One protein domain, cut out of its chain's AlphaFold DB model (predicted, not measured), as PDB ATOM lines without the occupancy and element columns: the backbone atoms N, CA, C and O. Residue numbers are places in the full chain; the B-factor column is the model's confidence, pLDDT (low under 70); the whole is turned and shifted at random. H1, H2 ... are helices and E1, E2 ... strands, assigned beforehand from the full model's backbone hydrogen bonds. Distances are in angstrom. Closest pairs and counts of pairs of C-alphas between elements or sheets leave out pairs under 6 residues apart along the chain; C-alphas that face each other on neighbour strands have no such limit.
ATOM      1  N   GLN A 257     -18.806 -37.705  30.092       91.75
ATOM      2  CA  GLN A 257     -20.173 -38.180  30.267       91.75
ATOM      3  C   GLN A 257     -21.057 -37.045  30.791       91.75
ATOM      4  O   GLN A 257     -20.713 -36.391  31.778       91.75
ATOM      5  N   LEU A 258     -22.190 -36.793  30.136       92.12
ATOM      6  CA  LEU A 258     -23.126 -35.721  30.481       92.12
ATOM      7  C   LEU A 258     -24.573 -36.191  30.389       92.12
ATOM      8  O   LEU A 258     -24.894 -37.090  29.619       92.12
ATOM      9  N   VAL A 259     -25.455 -35.536  31.141       93.00
ATOM     10  CA  VAL A 259     -26.901 -35.728  31.002       93.00
ATOM     11  C   VAL A 259     -27.369 -35.236  29.632       93.00
ATOM     12  O   VAL A 259     -26.908 -34.203  29.139       93.00
ATOM     13  N   ILE A 260     -28.299 -35.962  29.020       94.00
ATOM     14  CA  ILE A 260     -28.949 -35.551  27.779       94.00
ATOM     15  C   ILE A 260     -30.058 -34.559  28.145       94.00
ATOM     16  O   ILE A 260     -31.010 -34.941  28.833       94.00
ATOM     17  N   PRO A 261     -29.980 -33.285  27.725       91.31
ATOM     18  CA  PRO A 261     -31.008 -32.316  28.076       91.31
ATOM     19  C   PRO A 261     -32.363 -32.697  27.458       91.31
ATOM     20  O   PRO A 261     -32.424 -33.306  26.390       91.31
ATOM     21  N   GLY A 262     -33.462 -32.350  28.134       87.25
ATOM     22  CA  GLY A 262     -34.818 -32.721  27.701       87.25
ATOM     23  C   GLY A 262     -35.223 -34.165  28.030       87.25
ATOM     24  O   GLY A 262     -36.231 -34.645  27.511       87.25
ATOM     25  N   THR A 263     -34.444 -34.851  28.875       89.38
ATOM     26  CA  THR A 263     -34.748 -36.199  29.391       89.38
ATOM     27  C   THR A 263     -34.999 -36.233  30.899       89.38
ATOM     28  O   THR A 263     -35.034 -37.306  31.483       89.38
ATOM     29  N   ASP A 264     -35.103 -35.071  31.551       87.00
ATOM     30  CA  ASP A 264     -35.309 -34.946  33.004       87.00
ATOM     31  C   ASP A 264     -34.312 -35.745  33.873       87.00
ATOM     32  O   ASP A 264     -34.604 -36.097  35.013       87.00
ATOM     33  N   GLY A 265     -33.102 -35.992  33.356       88.00
ATOM     34  CA  GLY A 265     -32.065 -36.751  34.060       88.00
ATOM     35  C   GLY A 265     -32.107 -38.260  33.828       88.00
ATOM     36  O   GLY A 265     -31.308 -38.973  34.423       88.00
ATOM     37  N   GLU A 266     -32.994 -38.761  32.967       91.88
ATOM     38  CA  GLU A 266     -33.125 -40.199  32.717       91.88
ATOM     39  C   GLU A 266     -31.988 -40.776  31.867       91.88
ATOM     40  O   GLU A 266     -31.622 -41.937  32.061       91.88
ATOM     41  N   TYR A 267     -31.425 -40.000  30.933       94.44
ATOM     42  CA  TYR A 267     -30.399 -40.495  30.014       94.44
ATOM     43  C   TYR A 267     -29.131 -39.647  30.026       94.44
ATOM     44  O   TYR A 267     -29.163 -38.421  30.133       94.44
ATOM     45  N   TYR A 268     -28.003 -40.330  29.849       95.12
ATOM     46  CA  TYR A 268     -26.668 -39.748  29.788       95.12
ATOM     47  C   TYR A 268     -25.974 -40.187  28.502       95.12
ATOM     48  O   TYR A 268     -26.190 -41.294  28.016       95.12
ATOM     49  N   ILE A 269     -25.125 -39.326  27.960       96.19
ATOM     50  CA  ILE A 269     -24.290 -39.590  26.793       96.19
ATOM     51  C   ILE A 269     -22.822 -39.479  27.186       96.19
ATOM     52  O   ILE A 269     -22.412 -38.517  27.834       96.19
ATOM     53  N   GLU A 270     -22.028 -40.449  26.754       96.12
ATOM     54  CA  GLU A 270     -20.572 -40.386  26.760       96.12
ATOM     55  C   GLU A 270     -20.069 -40.355  25.320       96.12
ATOM     56  O   GLU A 270     -20.442 -41.209  24.513       96.12
ATOM     57  N   ASN A 271     -19.208 -39.393  24.998       95.06
ATOM     58  CA  ASN A 271     -18.485 -39.387  23.732       95.06
ATOM     59  C   ASN A 271     -17.175 -40.164  23.923       95.06
ATOM     60  O   ASN A 271     -16.294 -39.708  24.645       95.06
ATOM     61  N   LYS A 272     -17.045 -41.340  23.305       95.06
ATOM     62  CA  LYS A 272     -15.827 -42.157  23.383       95.06
ATOM     63  C   LYS A 272     -14.718 -41.618  22.497       95.06
ATOM     64  O   LYS A 272     -13.564 -41.655  22.909       95.06
ATOM     65  N   ASP A 273     -15.071 -41.198  21.289       93.81
ATOM     66  CA  ASP A 273     -14.116 -40.831  20.252       93.81
ATOM     67  C   ASP A 273     -14.819 -40.044  19.144       93.81
ATOM     68  O   ASP A 273     -15.932 -40.400  18.730       93.81
ATOM     69  N   PHE A 274     -14.168 -39.004  18.635       93.06
ATOM     70  CA  PHE A 274     -14.637 -38.215  17.512       93.06
ATOM     71  C   PHE A 274     -13.658 -38.304  16.337       93.06
ATOM     72  O   PHE A 274     -12.533 -37.811  16.356       93.06
ATOM     73  N   ILE A 275     -14.137 -38.902  15.251       93.06
ATOM     74  CA  ILE A 275     -13.351 -39.213  14.065       93.06
ATOM     75  C   ILE A 275     -13.760 -38.266  12.938       93.06
ATOM     76  O   ILE A 275     -14.925 -38.220  12.526       93.06
ATOM     77  N   ILE A 276     -12.774 -37.548  12.397       91.38
ATOM     78  CA  ILE A 276     -12.889 -36.852  11.115       91.38
ATOM     79  C   ILE A 276     -12.014 -37.566  10.098       91.38
ATOM     80  O   ILE A 276     -10.809 -37.714  10.291       91.38
ATOM     81  N   GLU A 277     -12.622 -37.949   8.983       90.69
ATOM     82  CA  GLU A 277     -11.899 -38.450   7.818       90.69
ATOM     83  C   GLU A 277     -11.944 -37.387   6.726       90.69
ATOM     84  O   GLU A 277     -12.922 -36.645   6.603       90.69
ATOM     85  N   THR A 278     -10.884 -37.299   5.930       87.75
ATOM     86  CA  THR A 278     -10.775 -36.355   4.815       87.75
ATOM     87  C   THR A 278     -10.614 -37.112   3.501       87.75
ATOM     88  O   THR A 278     -10.158 -38.258   3.471       87.75
ATOM     89  N   TYR A 279     -11.043 -36.505   2.394       83.06
ATOM     90  CA  TYR A 279     -10.830 -37.095   1.073       83.06
ATOM     91  C   TYR A 279      -9.337 -37.163   0.739       83.06
ATOM     92  O   TYR A 279      -8.579 -36.233   1.025       83.06
ATOM     93  N   ASP A 280      -8.926 -38.242   0.069       79.69
ATOM     94  CA  ASP A 280      -7.555 -38.371  -0.421       79.69
ATOM     95  C   ASP A 280      -7.263 -37.274  -1.454       79.69
ATOM     96  O   ASP A 280      -7.925 -37.157  -2.491       79.69
ATOM     97  N   LYS A 281      -6.219 -36.486  -1.185       71.81
ATOM     98  CA  LYS A 281      -5.726 -35.412  -2.060       71.81
ATOM     99  C   LYS A 281      -5.283 -35.939  -3.433       71.81
ATOM    100  O   LYS A 281      -5.210 -35.176  -4.396       71.81
ATOM    101  N   ASN A 282      -5.000 -37.235  -3.544       72.88
ATOM    102  CA  ASN A 282      -4.582 -37.886  -4.782       72.88
ATOM    103  C   ASN A 282      -5.746 -38.456  -5.608       72.88
ATOM    104  O   ASN A 282      -5.511 -38.950  -6.716       72.88
ATOM    105  N   ASP A 283      -6.991 -38.377  -5.127       74.88
ATOM    106  CA  ASP A 283      -8.148 -38.824  -5.901       74.88
ATOM    107  C   ASP A 283      -8.436 -37.843  -7.052       74.88
ATOM    108  O   ASP A 283      -8.887 -36.710  -6.859       74.88
ATOM    109  N   LYS A 284      -8.215 -38.315  -8.285       73.31
ATOM    110  CA  LYS A 284      -8.436 -37.557  -9.528       73.31
ATOM    111  C   LYS A 284      -9.843 -36.961  -9.633       73.31
ATOM    112  O   LYS A 284     -10.023 -35.989 -10.357       73.31
ATOM    113  N   LYS A 285     -10.840 -37.532  -8.948       73.50
ATOM    114  CA  LYS A 285     -12.224 -37.047  -8.972       73.50
ATOM    115  C   LYS A 285     -12.427 -35.768  -8.154       73.50
ATOM    116  O   LYS A 285     -13.309 -34.981  -8.489       73.50
ATOM    117  N   PHE A 286     -11.634 -35.562  -7.101       69.06
ATOM    118  CA  PHE A 286     -11.821 -34.469  -6.139       69.06
ATOM    119  C   PHE A 286     -10.676 -33.450  -6.138       69.06
ATOM    120  O   PHE A 286     -10.815 -32.388  -5.534       69.06
ATOM    121  N   GLN A 287      -9.589 -33.714  -6.870       69.81
ATOM    122  CA  GLN A 287      -8.430 -32.821  -6.988       69.81
ATOM    123  C   GLN A 287      -8.786 -31.374  -7.352       69.81
ATOM    124  O   GLN A 287      -8.317 -30.454  -6.688       69.81
ATOM    125  N   GLU A 288      -9.642 -31.146  -8.354       69.94
ATOM    126  CA  GLU A 288     -10.027 -29.780  -8.747       69.94
ATOM    127  C   GLU A 288     -10.787 -29.036  -7.638       69.94
ATOM    128  O   GLU A 288     -10.595 -27.833  -7.458       69.94
ATOM    129  N   ALA A 289     -11.623 -29.740  -6.867       67.44
ATOM    130  CA  ALA A 289     -12.376 -29.155  -5.759       67.44
ATOM    131  C   ALA A 289     -11.471 -28.856  -4.551       67.44
ATOM    132  O   ALA A 289     -11.541 -27.763  -3.993       67.44
ATOM    133  N   ILE A 290     -10.573 -29.785  -4.204       68.38
ATOM    134  CA  ILE A 290      -9.616 -29.651  -3.093       68.38
ATOM    135  C   ILE A 290      -8.646 -28.487  -3.342       68.38
ATOM    136  O   ILE A 290      -8.412 -27.670  -2.452       68.38
ATOM    137  N   VAL A 291      -8.126 -28.353  -4.568       68.19
ATOM    138  CA  VAL A 291      -7.233 -27.240  -4.942       68.19
ATOM    139  C   VAL A 291      -7.956 -25.891  -4.881       68.19
ATOM    140  O   VAL A 291      -7.339 -24.885  -4.537       68.19
ATOM    141  N   LYS A 292      -9.258 -25.853  -5.193       71.62
ATOM    142  CA  LYS A 292     -10.052 -24.619  -5.201       71.62
ATOM    143  C   LYS A 292     -10.441 -24.138  -3.799       71.62
ATOM    144  O   LYS A 292     -10.488 -22.930  -3.592       71.62
ATOM    145  N   GLU A 293     -10.722 -25.046  -2.865       66.75
ATOM    146  CA  GLU A 293     -11.018 -24.686  -1.466       66.75
ATOM    147  C   GLU A 293      -9.761 -24.399  -0.633       66.75
ATOM    148  O   GLU A 293      -9.839 -23.672   0.354       66.75
ATOM    149  N   GLY A 294      -8.590 -24.906  -1.038       61.69
ATOM    150  CA  GLY A 294      -7.317 -24.585  -0.383       61.69
ATOM    151  C   GLY A 294      -7.122 -25.244   0.989       61.69
ATOM    152  O   GLY A 294      -6.301 -24.767   1.772       61.69
ATOM    153  N   GLY A 295      -7.842 -26.335   1.283       68.81
ATOM    154  CA  GLY A 295      -7.812 -27.038   2.571       68.81
ATOM    155  C   GLY A 295      -8.168 -28.526   2.479       68.81
ATOM    156  O   GLY A 295      -8.407 -29.064   1.398       68.81
ATOM    157  N   GLU A 296      -8.164 -29.215   3.623       74.50
ATOM    158  CA  GLU A 296      -8.614 -30.610   3.709       74.50
ATOM    159  C   GLU A 296     -10.141 -30.667   3.700       74.50
ATOM    160  O   GLU A 296     -10.789 -30.018   4.516       74.50
ATOM    161  N   ILE A 297     -10.715 -31.441   2.776       80.62
ATOM    162  CA  ILE A 297     -12.169 -31.585   2.674       80.62
ATOM    163  C   ILE A 297     -12.599 -32.786   3.524       80.62
ATOM    164  O   ILE A 297     -12.201 -33.912   3.200       80.62
ATOM    165  N   PRO A 298     -13.415 -32.587   4.572       85.12
ATOM    166  CA  PRO A 298     -13.926 -33.684   5.377       85.12
ATOM    167  C   PRO A 298     -14.878 -34.564   4.553       85.12
ATOM    168  O   PRO A 298     -15.782 -34.074   3.873       85.12
ATOM    169  N   SER A 299     -14.659 -35.875   4.604       87.75
ATOM    170  CA  SER A 299     -15.494 -36.911   3.991       87.75
ATOM    171  C   SER A 299     -16.436 -37.571   5.000       87.75
ATOM    172  O   SER A 299     -17.509 -38.035   4.612       87.75
ATOM    173  N   ASN A 300     -16.070 -37.575   6.285       91.06
ATOM    174  CA  ASN A 300     -16.853 -38.168   7.363       91.06
ATOM    175  C   ASN A 300     -16.704 -37.361   8.657       91.06
ATOM    176  O   ASN A 300     -15.619 -36.881   8.982       91.06
ATOM    177  N   PHE A 301     -17.804 -37.271   9.401       93.06
ATOM    178  CA  PHE A 301     -17.836 -36.812  10.783       93.06
ATOM    179  C   PHE A 301     -18.534 -37.899  11.587       93.06
ATOM    180  O   PHE A 301     -19.718 -38.167  11.353       93.06
ATOM    181  N   GLN A 302     -17.805 -38.523  12.504       95.12
ATOM    182  CA  GLN A 302     -18.301 -39.645  13.281       95.12
ATOM    183  C   GLN A 302     -18.035 -39.433  14.766       95.12
ATOM    184  O   GLN A 302     -16.898 -39.218  15.162       95.12
ATOM    185  N   THR A 303     -19.071 -39.579  15.584       96.19
ATOM    186  CA  THR A 303     -18.954 -39.605  17.046       96.19
ATOM    187  C   THR A 303     -19.299 -41.004  17.531       96.19
ATOM    188  O   THR A 303     -20.436 -41.441  17.368       96.19
ATOM    189  N   ASN A 304     -18.346 -41.718  18.119       96.94
ATOM    190  CA  ASN A 304     -18.615 -42.976  18.806       96.94
ATOM    191  C   ASN A 304     -19.167 -42.642  20.187       96.94
ATOM    192  O   ASN A 304     -18.467 -42.041  21.000       96.94
ATOM    193  N   ALA A 305     -20.422 -42.992  20.450       97.19
ATOM    194  CA  ALA A 305     -21.103 -42.590  21.669       97.19
ATOM    195  C   ALA A 305     -21.736 -43.780  22.389       97.19
ATOM    196  O   ALA A 305     -22.227 -44.726  21.768       97.19
ATOM    197  N   ILE A 306     -21.753 -43.693  23.716       97.44
ATOM    198  CA  ILE A 306     -22.501 -44.606  24.577       97.44
ATOM    199  C   ILE A 306     -23.627 -43.826  25.229       97.44
ATOM    200  O   ILE A 306     -23.400 -42.756  25.791       97.44
ATOM    201  N   ILE A 307     -24.836 -44.373  25.165       97.06
ATOM    202  CA  ILE A 307     -25.973 -43.858  25.914       97.06
ATOM    203  C   ILE A 307     -26.199 -44.753  27.124       97.06
ATOM    204  O   ILE A 307     -26.212 -45.987  27.027       97.06
ATOM    205  N   TYR A 308     -26.400 -44.104  28.258       96.19
ATOM    206  CA  TYR A 308     -26.713 -44.722  29.530       96.19
ATOM    207  C   TYR A 308     -28.097 -44.290  29.995       96.19
ATOM    208  O   TYR A 308     -28.553 -43.191  29.677       96.19
ATOM    209  N   LYS A 309     -28.736 -45.151  30.780       94.88
ATOM    210  CA  LYS A 309     -29.956 -44.855  31.518       94.88
ATOM    211  C   LYS A 309     -29.629 -44.782  33.003       94.88
ATOM    212  O   LYS A 309     -28.913 -45.642  33.509       94.88
ATOM    213  N   ALA A 310     -30.131 -43.754  33.672       91.38
ATOM    214  CA  ALA A 310     -30.005 -43.615  35.111       91.38
ATOM    215  C   ALA A 310     -30.944 -44.584  35.832       91.38
ATOM    216  O   ALA A 310     -32.131 -44.676  35.510       91.38
ATOM    217  N   GLU A 311     -30.411 -45.291  36.821       85.56
ATOM    218  CA  GLU A 311     -31.200 -46.039  37.792       85.56
ATOM    219  C   GLU A 311     -31.623 -45.114  38.943       85.56
ATOM    220  O   GLU A 311     -30.983 -44.094  39.216       85.56
ATOM    221  N   GLU A 312     -32.734 -45.436  39.617       72.50
ATOM    222  CA  GLU A 312     -33.186 -44.653  40.770       72.50
ATOM    223  C   GLU A 312     -32.119 -44.681  41.875       72.50
ATOM    224  O   GLU A 312     -31.895 -45.698  42.533       72.50
ATOM    225  N   SER A 313     -31.473 -43.533  42.097       64.25
ATOM    226  CA  SER A 313     -30.497 -43.369  43.171       64.25
ATOM    227  C   SER A 313     -31.174 -43.560  44.529       64.25
ATOM    228  O   SER A 313     -32.102 -42.834  44.890       64.25
ATOM    229  N   SER A 314     -30.667 -44.498  45.331       59.75
ATOM    230  CA  SER A 314     -31.175 -44.755  46.689       59.75
ATOM    231  C   SER A 314     -30.952 -43.590  47.670       59.75
ATOM    232  O   SER A 314     -31.562 -43.560  48.742       59.75
ATOM    233  N   VAL A 315     -30.103 -42.618  47.310       65.62
ATOM    234  CA  VAL A 315     -29.732 -41.467  48.142       65.62
ATOM    235  C   VAL A 315     -29.984 -40.155  47.385       65.62
ATOM    236  O   VAL A 315     -29.399 -39.941  46.323       65.62
ATOM    237  N   PRO A 316     -30.799 -39.231  47.931       64.81
ATOM    238  CA  PRO A 316     -30.986 -37.906  47.344       64.81
ATOM    239  C   PRO A 316     -29.659 -37.135  47.249       64.81
ATOM    240  O   PRO A 316     -29.015 -36.882  48.265       64.81
ATOM    241  N   GLY A 317     -29.272 -36.739  46.033       67.75
ATOM    242  CA  GLY A 317     -28.059 -35.954  45.764       67.75
ATOM    243  C   GLY A 317     -26.791 -36.765  45.470       67.75
ATOM    244  O   GLY A 317     -25.752 -36.152  45.246       67.75
ATOM    245  N   ALA A 318     -26.858 -38.101  45.458       74.62
ATOM    246  CA  ALA A 318     -25.790 -38.942  44.918       74.62
ATOM    247  C   ALA A 318     -25.905 -39.048  43.389       74.62
ATOM    248  O   ALA A 318     -27.023 -39.080  42.863       74.62
ATOM    249  N   ASP A 319     -24.766 -39.141  42.699       75.31
ATOM    250  CA  ASP A 319     -24.743 -39.440  41.266       75.31
ATOM    251  C   ASP A 319     -25.468 -40.772  41.004       75.31
ATOM    252  O   ASP A 319     -25.263 -41.726  41.761       75.31
ATOM    253  N   PRO A 320     -26.351 -40.844  39.992       81.56
ATOM    254  CA  PRO A 320     -27.089 -42.063  39.698       81.56
ATOM    255  C   PRO A 320     -26.162 -43.158  39.178       81.56
ATOM    256  O   PRO A 320     -25.238 -42.895  38.405       81.56
ATOM    257  N   ASP A 321     -26.465 -44.401  39.550       87.12
ATOM    258  CA  ASP A 321     -25.888 -45.560  38.882       87.12
ATOM    259  C   ASP A 321     -26.393 -45.591  37.433       87.12
ATOM    260  O   ASP A 321     -27.577 -45.383  37.155       87.12
ATOM    261  N   LEU A 322     -25.475 -45.806  36.491       91.75
ATOM    262  CA  LEU A 322     -25.753 -45.712  35.063       91.75
ATOM    263  C   LEU A 322     -25.639 -47.075  34.389       91.75
ATOM    264  O   LEU A 322     -24.565 -47.679  34.343       91.75
ATOM    265  N   THR A 323     -26.729 -47.529  33.777       93.75
ATOM    266  CA  THR A 323     -26.746 -48.742  32.960       93.75
ATOM    267  C   THR A 323     -26.578 -48.385  31.491       93.75
ATOM    268  O   THR A 323     -27.330 -47.595  30.923       93.75
ATOM    269  N   LYS A 324     -25.593 -48.995  30.832       95.81
ATOM    270  CA  LYS A 324     -25.380 -48.832  29.392       95.81
ATOM    271  C   LYS A 324     -26.551 -49.424  28.603       95.81
ATOM    272  O   LYS A 324     -26.821 -50.618  28.727       95.81
ATOM    273  N   ILE A 325     -27.185 -48.616  27.751       95.38
ATOM    274  CA  ILE A 325     -28.312 -49.053  26.911       95.38
ATOM    275  C   ILE A 325     -27.923 -49.262  25.444       95.38
ATOM    276  O   ILE A 325     -28.350 -50.241  24.836       95.38
ATOM    277  N   ILE A 326     -27.092 -48.386  24.875       96.38
ATOM    278  CA  ILE A 326     -26.641 -48.478  23.481       96.38
ATOM    279  C   ILE A 326     -25.222 -47.923  23.352       96.38
ATOM    280  O   ILE A 326     -24.862 -46.956  24.013       96.38
ATOM    281  N   GLU A 327     -24.405 -48.555  22.518       96.94
ATOM    282  CA  GLU A 327     -23.118 -48.035  22.051       96.94
ATOM    283  C   GLU A 327     -23.108 -48.170  20.539       96.94
ATOM    284  O   GLU A 327     -23.277 -49.272  20.017       96.94
ATOM    285  N   ASP A 328     -22.970 -47.043  19.854       96.56
ATOM    286  CA  ASP A 328     -23.001 -46.983  18.399       96.56
ATOM    287  C   ASP A 328     -22.288 -45.704  17.920       96.56
ATOM    288  O   ASP A 328     -21.816 -44.883  18.713       96.56
ATOM    289  N   SER A 329     -22.180 -45.538  16.609       96.31
ATOM    290  CA  SER A 329     -21.581 -44.372  15.974       96.31
ATOM    291  C   SER A 329     -22.651 -43.440  15.405       96.31
ATOM    292  O   SER A 329     -23.536 -43.863  14.665       96.31
ATOM    293  N   ILE A 330     -22.551 -42.149  15.713       96.62
ATOM    294  CA  ILE A 330     -23.366 -41.087  15.124       96.62
ATOM    295  C   ILE A 330     -22.619 -40.554  13.903       96.62
ATOM    296  O   ILE A 330     -21.505 -40.051  14.042       96.62
ATOM    297  N   ARG A 331     -23.229 -40.620  12.716       94.81
ATOM    298  CA  ARG A 331     -22.682 -40.045  11.473       94.81
ATOM    299  C   ARG A 331     -23.685 -39.110  10.811       94.81
ATOM    300  O   ARG A 331     -24.854 -39.032  11.198       94.81
ATOM    301  N   MET A 332     -23.254 -38.403   9.768       86.88
ATOM    302  CA  MET A 332     -24.146 -37.542   8.989       86.88
ATOM    303  C   MET A 332     -25.347 -38.344   8.453       86.88
ATOM    304  O   MET A 332     -25.185 -39.323   7.728       86.88
ATOM    305  N   ASN A 333     -26.563 -37.916   8.811       89.31
ATOM    306  CA  ASN A 333     -27.833 -38.601   8.518       89.31
ATOM    307  C   ASN A 333     -27.988 -40.019   9.115       89.31
ATOM    308  O   ASN A 333     -28.923 -40.727   8.745       89.31
ATOM    309  N   GLN A 334     -27.116 -40.427  10.041       94.88
ATOM    310  CA  GLN A 334     -27.183 -41.704  10.759       94.88
ATOM    311  C   GLN A 334     -27.136 -41.426  12.272       94.88
ATOM    312  O   GLN A 334     -26.055 -41.428  12.863       94.88
ATOM    313  N   PRO A 335     -28.284 -41.093  12.890       96.31
ATOM    314  CA  PRO A 335     -28.361 -40.828  14.321       96.31
ATOM    315  C   PRO A 335     -28.364 -42.115  15.144       96.31
ATOM    316  O   PRO A 335     -28.841 -43.151  14.681       96.31
ATOM    317  N   ILE A 336     -27.980 -41.998  16.413       96.00
ATOM    318  CA  ILE A 336     -28.336 -43.001  17.423       96.00
ATOM    319  C   ILE A 336     -29.785 -42.762  17.840       96.00
ATOM    320  O   ILE A 336     -30.163 -41.631  18.153       96.00
ATOM    321  N   GLN A 337     -30.593 -43.823  17.838       95.50
ATOM    322  CA  GLN A 337     -32.007 -43.779  18.209       95.50
ATOM    323  C   GLN A 337     -32.277 -44.692  19.403       95.50
ATOM    324  O   GLN A 337     -31.910 -45.865  19.382       95.50
ATOM    325  N   PHE A 338     -32.941 -44.166  20.428       94.12
ATOM    326  CA  PHE A 338     -33.348 -44.911  21.624       94.12
ATOM    327  C   PHE A 338     -34.561 -44.225  22.253       94.12
ATOM    328  O   PHE A 338     -34.648 -43.003  22.215       94.12
ATOM    329  N   ASP A 339     -35.514 -44.993  22.787       91.00
ATOM    330  CA  ASP A 339     -36.668 -44.499  23.562       91.00
ATOM    331  C   ASP A 339     -37.391 -43.259  22.979       91.00
ATOM    332  O   ASP A 339     -37.877 -42.395  23.700       91.00
ATOM    333  N   GLY A 340     -37.487 -43.175  21.645       90.19
ATOM    334  CA  GLY A 340     -38.127 -42.062  20.925       90.19
ATOM    335  C   GLY A 340     -37.236 -40.836  20.675       90.19
ATOM    336  O   GLY A 340     -37.644 -39.936  19.941       90.19
ATOM    337  N   TYR A 341     -36.016 -40.818  21.208       92.31
ATOM    338  CA  TYR A 341     -34.998 -39.802  20.967       92.31
ATOM    339  C   TYR A 341     -34.125 -40.154  19.760       92.31
ATOM    340  O   TYR A 341     -33.962 -41.315  19.376       92.31
ATOM    341  N   SER A 342     -33.558 -39.129  19.130       94.50
ATOM    342  CA  SER A 342     -32.580 -39.266  18.049       94.50
ATOM    343  C   SER A 342     -31.466 -38.251  18.254       94.50
ATOM    344  O   SER A 342     -31.730 -37.050  18.287       94.50
ATOM    345  N   ILE A 343     -30.229 -38.726  18.382       94.50
ATOM    346  CA  ILE A 343     -29.053 -37.873  18.586       94.50
ATOM    347  C   ILE A 343     -28.287 -37.763  17.277       94.50
ATOM    348  O   ILE A 343     -27.887 -38.767  16.688       94.50
ATOM    349  N   TYR A 344     -28.071 -36.524  16.841       94.56
ATOM    350  CA  TYR A 344     -27.365 -36.192  15.611       94.56
ATOM    351  C   TYR A 344     -26.081 -35.431  15.921       94.56
ATOM    352  O   TYR A 344     -26.047 -34.592  16.822       94.56
TER     353      TYR A 344
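What this domain is: This is residues 257 to 344 of the 428 residues of the protein "Cytochrome C biogenesis protein" of Virgibacillus halodenitrificans (UniProt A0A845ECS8). A long, twisted ribbon of antiparallel strands makes this rod: E2 and E3 run side by side, E4 pairs along E3, and short E1 pairs with the first part of E2. Beyond one end of the ribbon lies the small helix H1, beyond the other loop residues 311 to 321, while the little hairpin of E5 and E6 folds back beside E4. The printed part has 88 residues, with one named helix and six named strands in the order E1 E2 H1 E3 E4 E5 E6; the sheets, E1 - E2 - E3 - E4 and E5 - E6, are antiparallel. The class is mostly strand, and the whole is extended, with a radius of gyration of the C-alphas of 18.7 A and spans of 61 by 23 by 19 A.

How they stand to each other: Start at edge strand E1, residues 257 to 259, in a hairpin with E2, residues 267 to 278; N 258 and O 269 are 2.9 A apart. E3, residues 298 to 310, is antiparallel to E2 at 167 degrees, with N 270 and O 306 at 2.9 A. E4, residues 322 to 331, the other edge strand, forms a hairpin with E3; find N 305 and O 328 at 2.9 A. This sheet is twisted; E2 bends by 52 degrees at residue 272 and E4 by 60 degrees at residue 325. H1, residues 287 to 293, is not on the sheet, and every O i to N i+4 pair in it is within hydrogen-bond range. E5, residues 336 to 338, and E6, residues 341 to 343, form a hairpin, with N 341 and O 338 at 2.8 A. The closest C-alphas of E4 and E5, Ile 330 and Ile 336, are 5.8 A apart.

Where its parts are: Find C-alpha 257 at (-20.173, -38.180, 30.267), where E1 begins. E2 spans 32.2 A, E3 35.2 A and E4 24.5 A; E6 ends at C-alpha 343, (-29.053, -37.873, 18.586).

The domain as a whole: The C-alphas farthest apart, of Lys 284 and Val 315, are 61.6 A apart. The printed part has no cut, and the link E3 to E4 is long. Look for pLDDT under 70 at residues 286 to 291, 293 to 295 and 313 to 317.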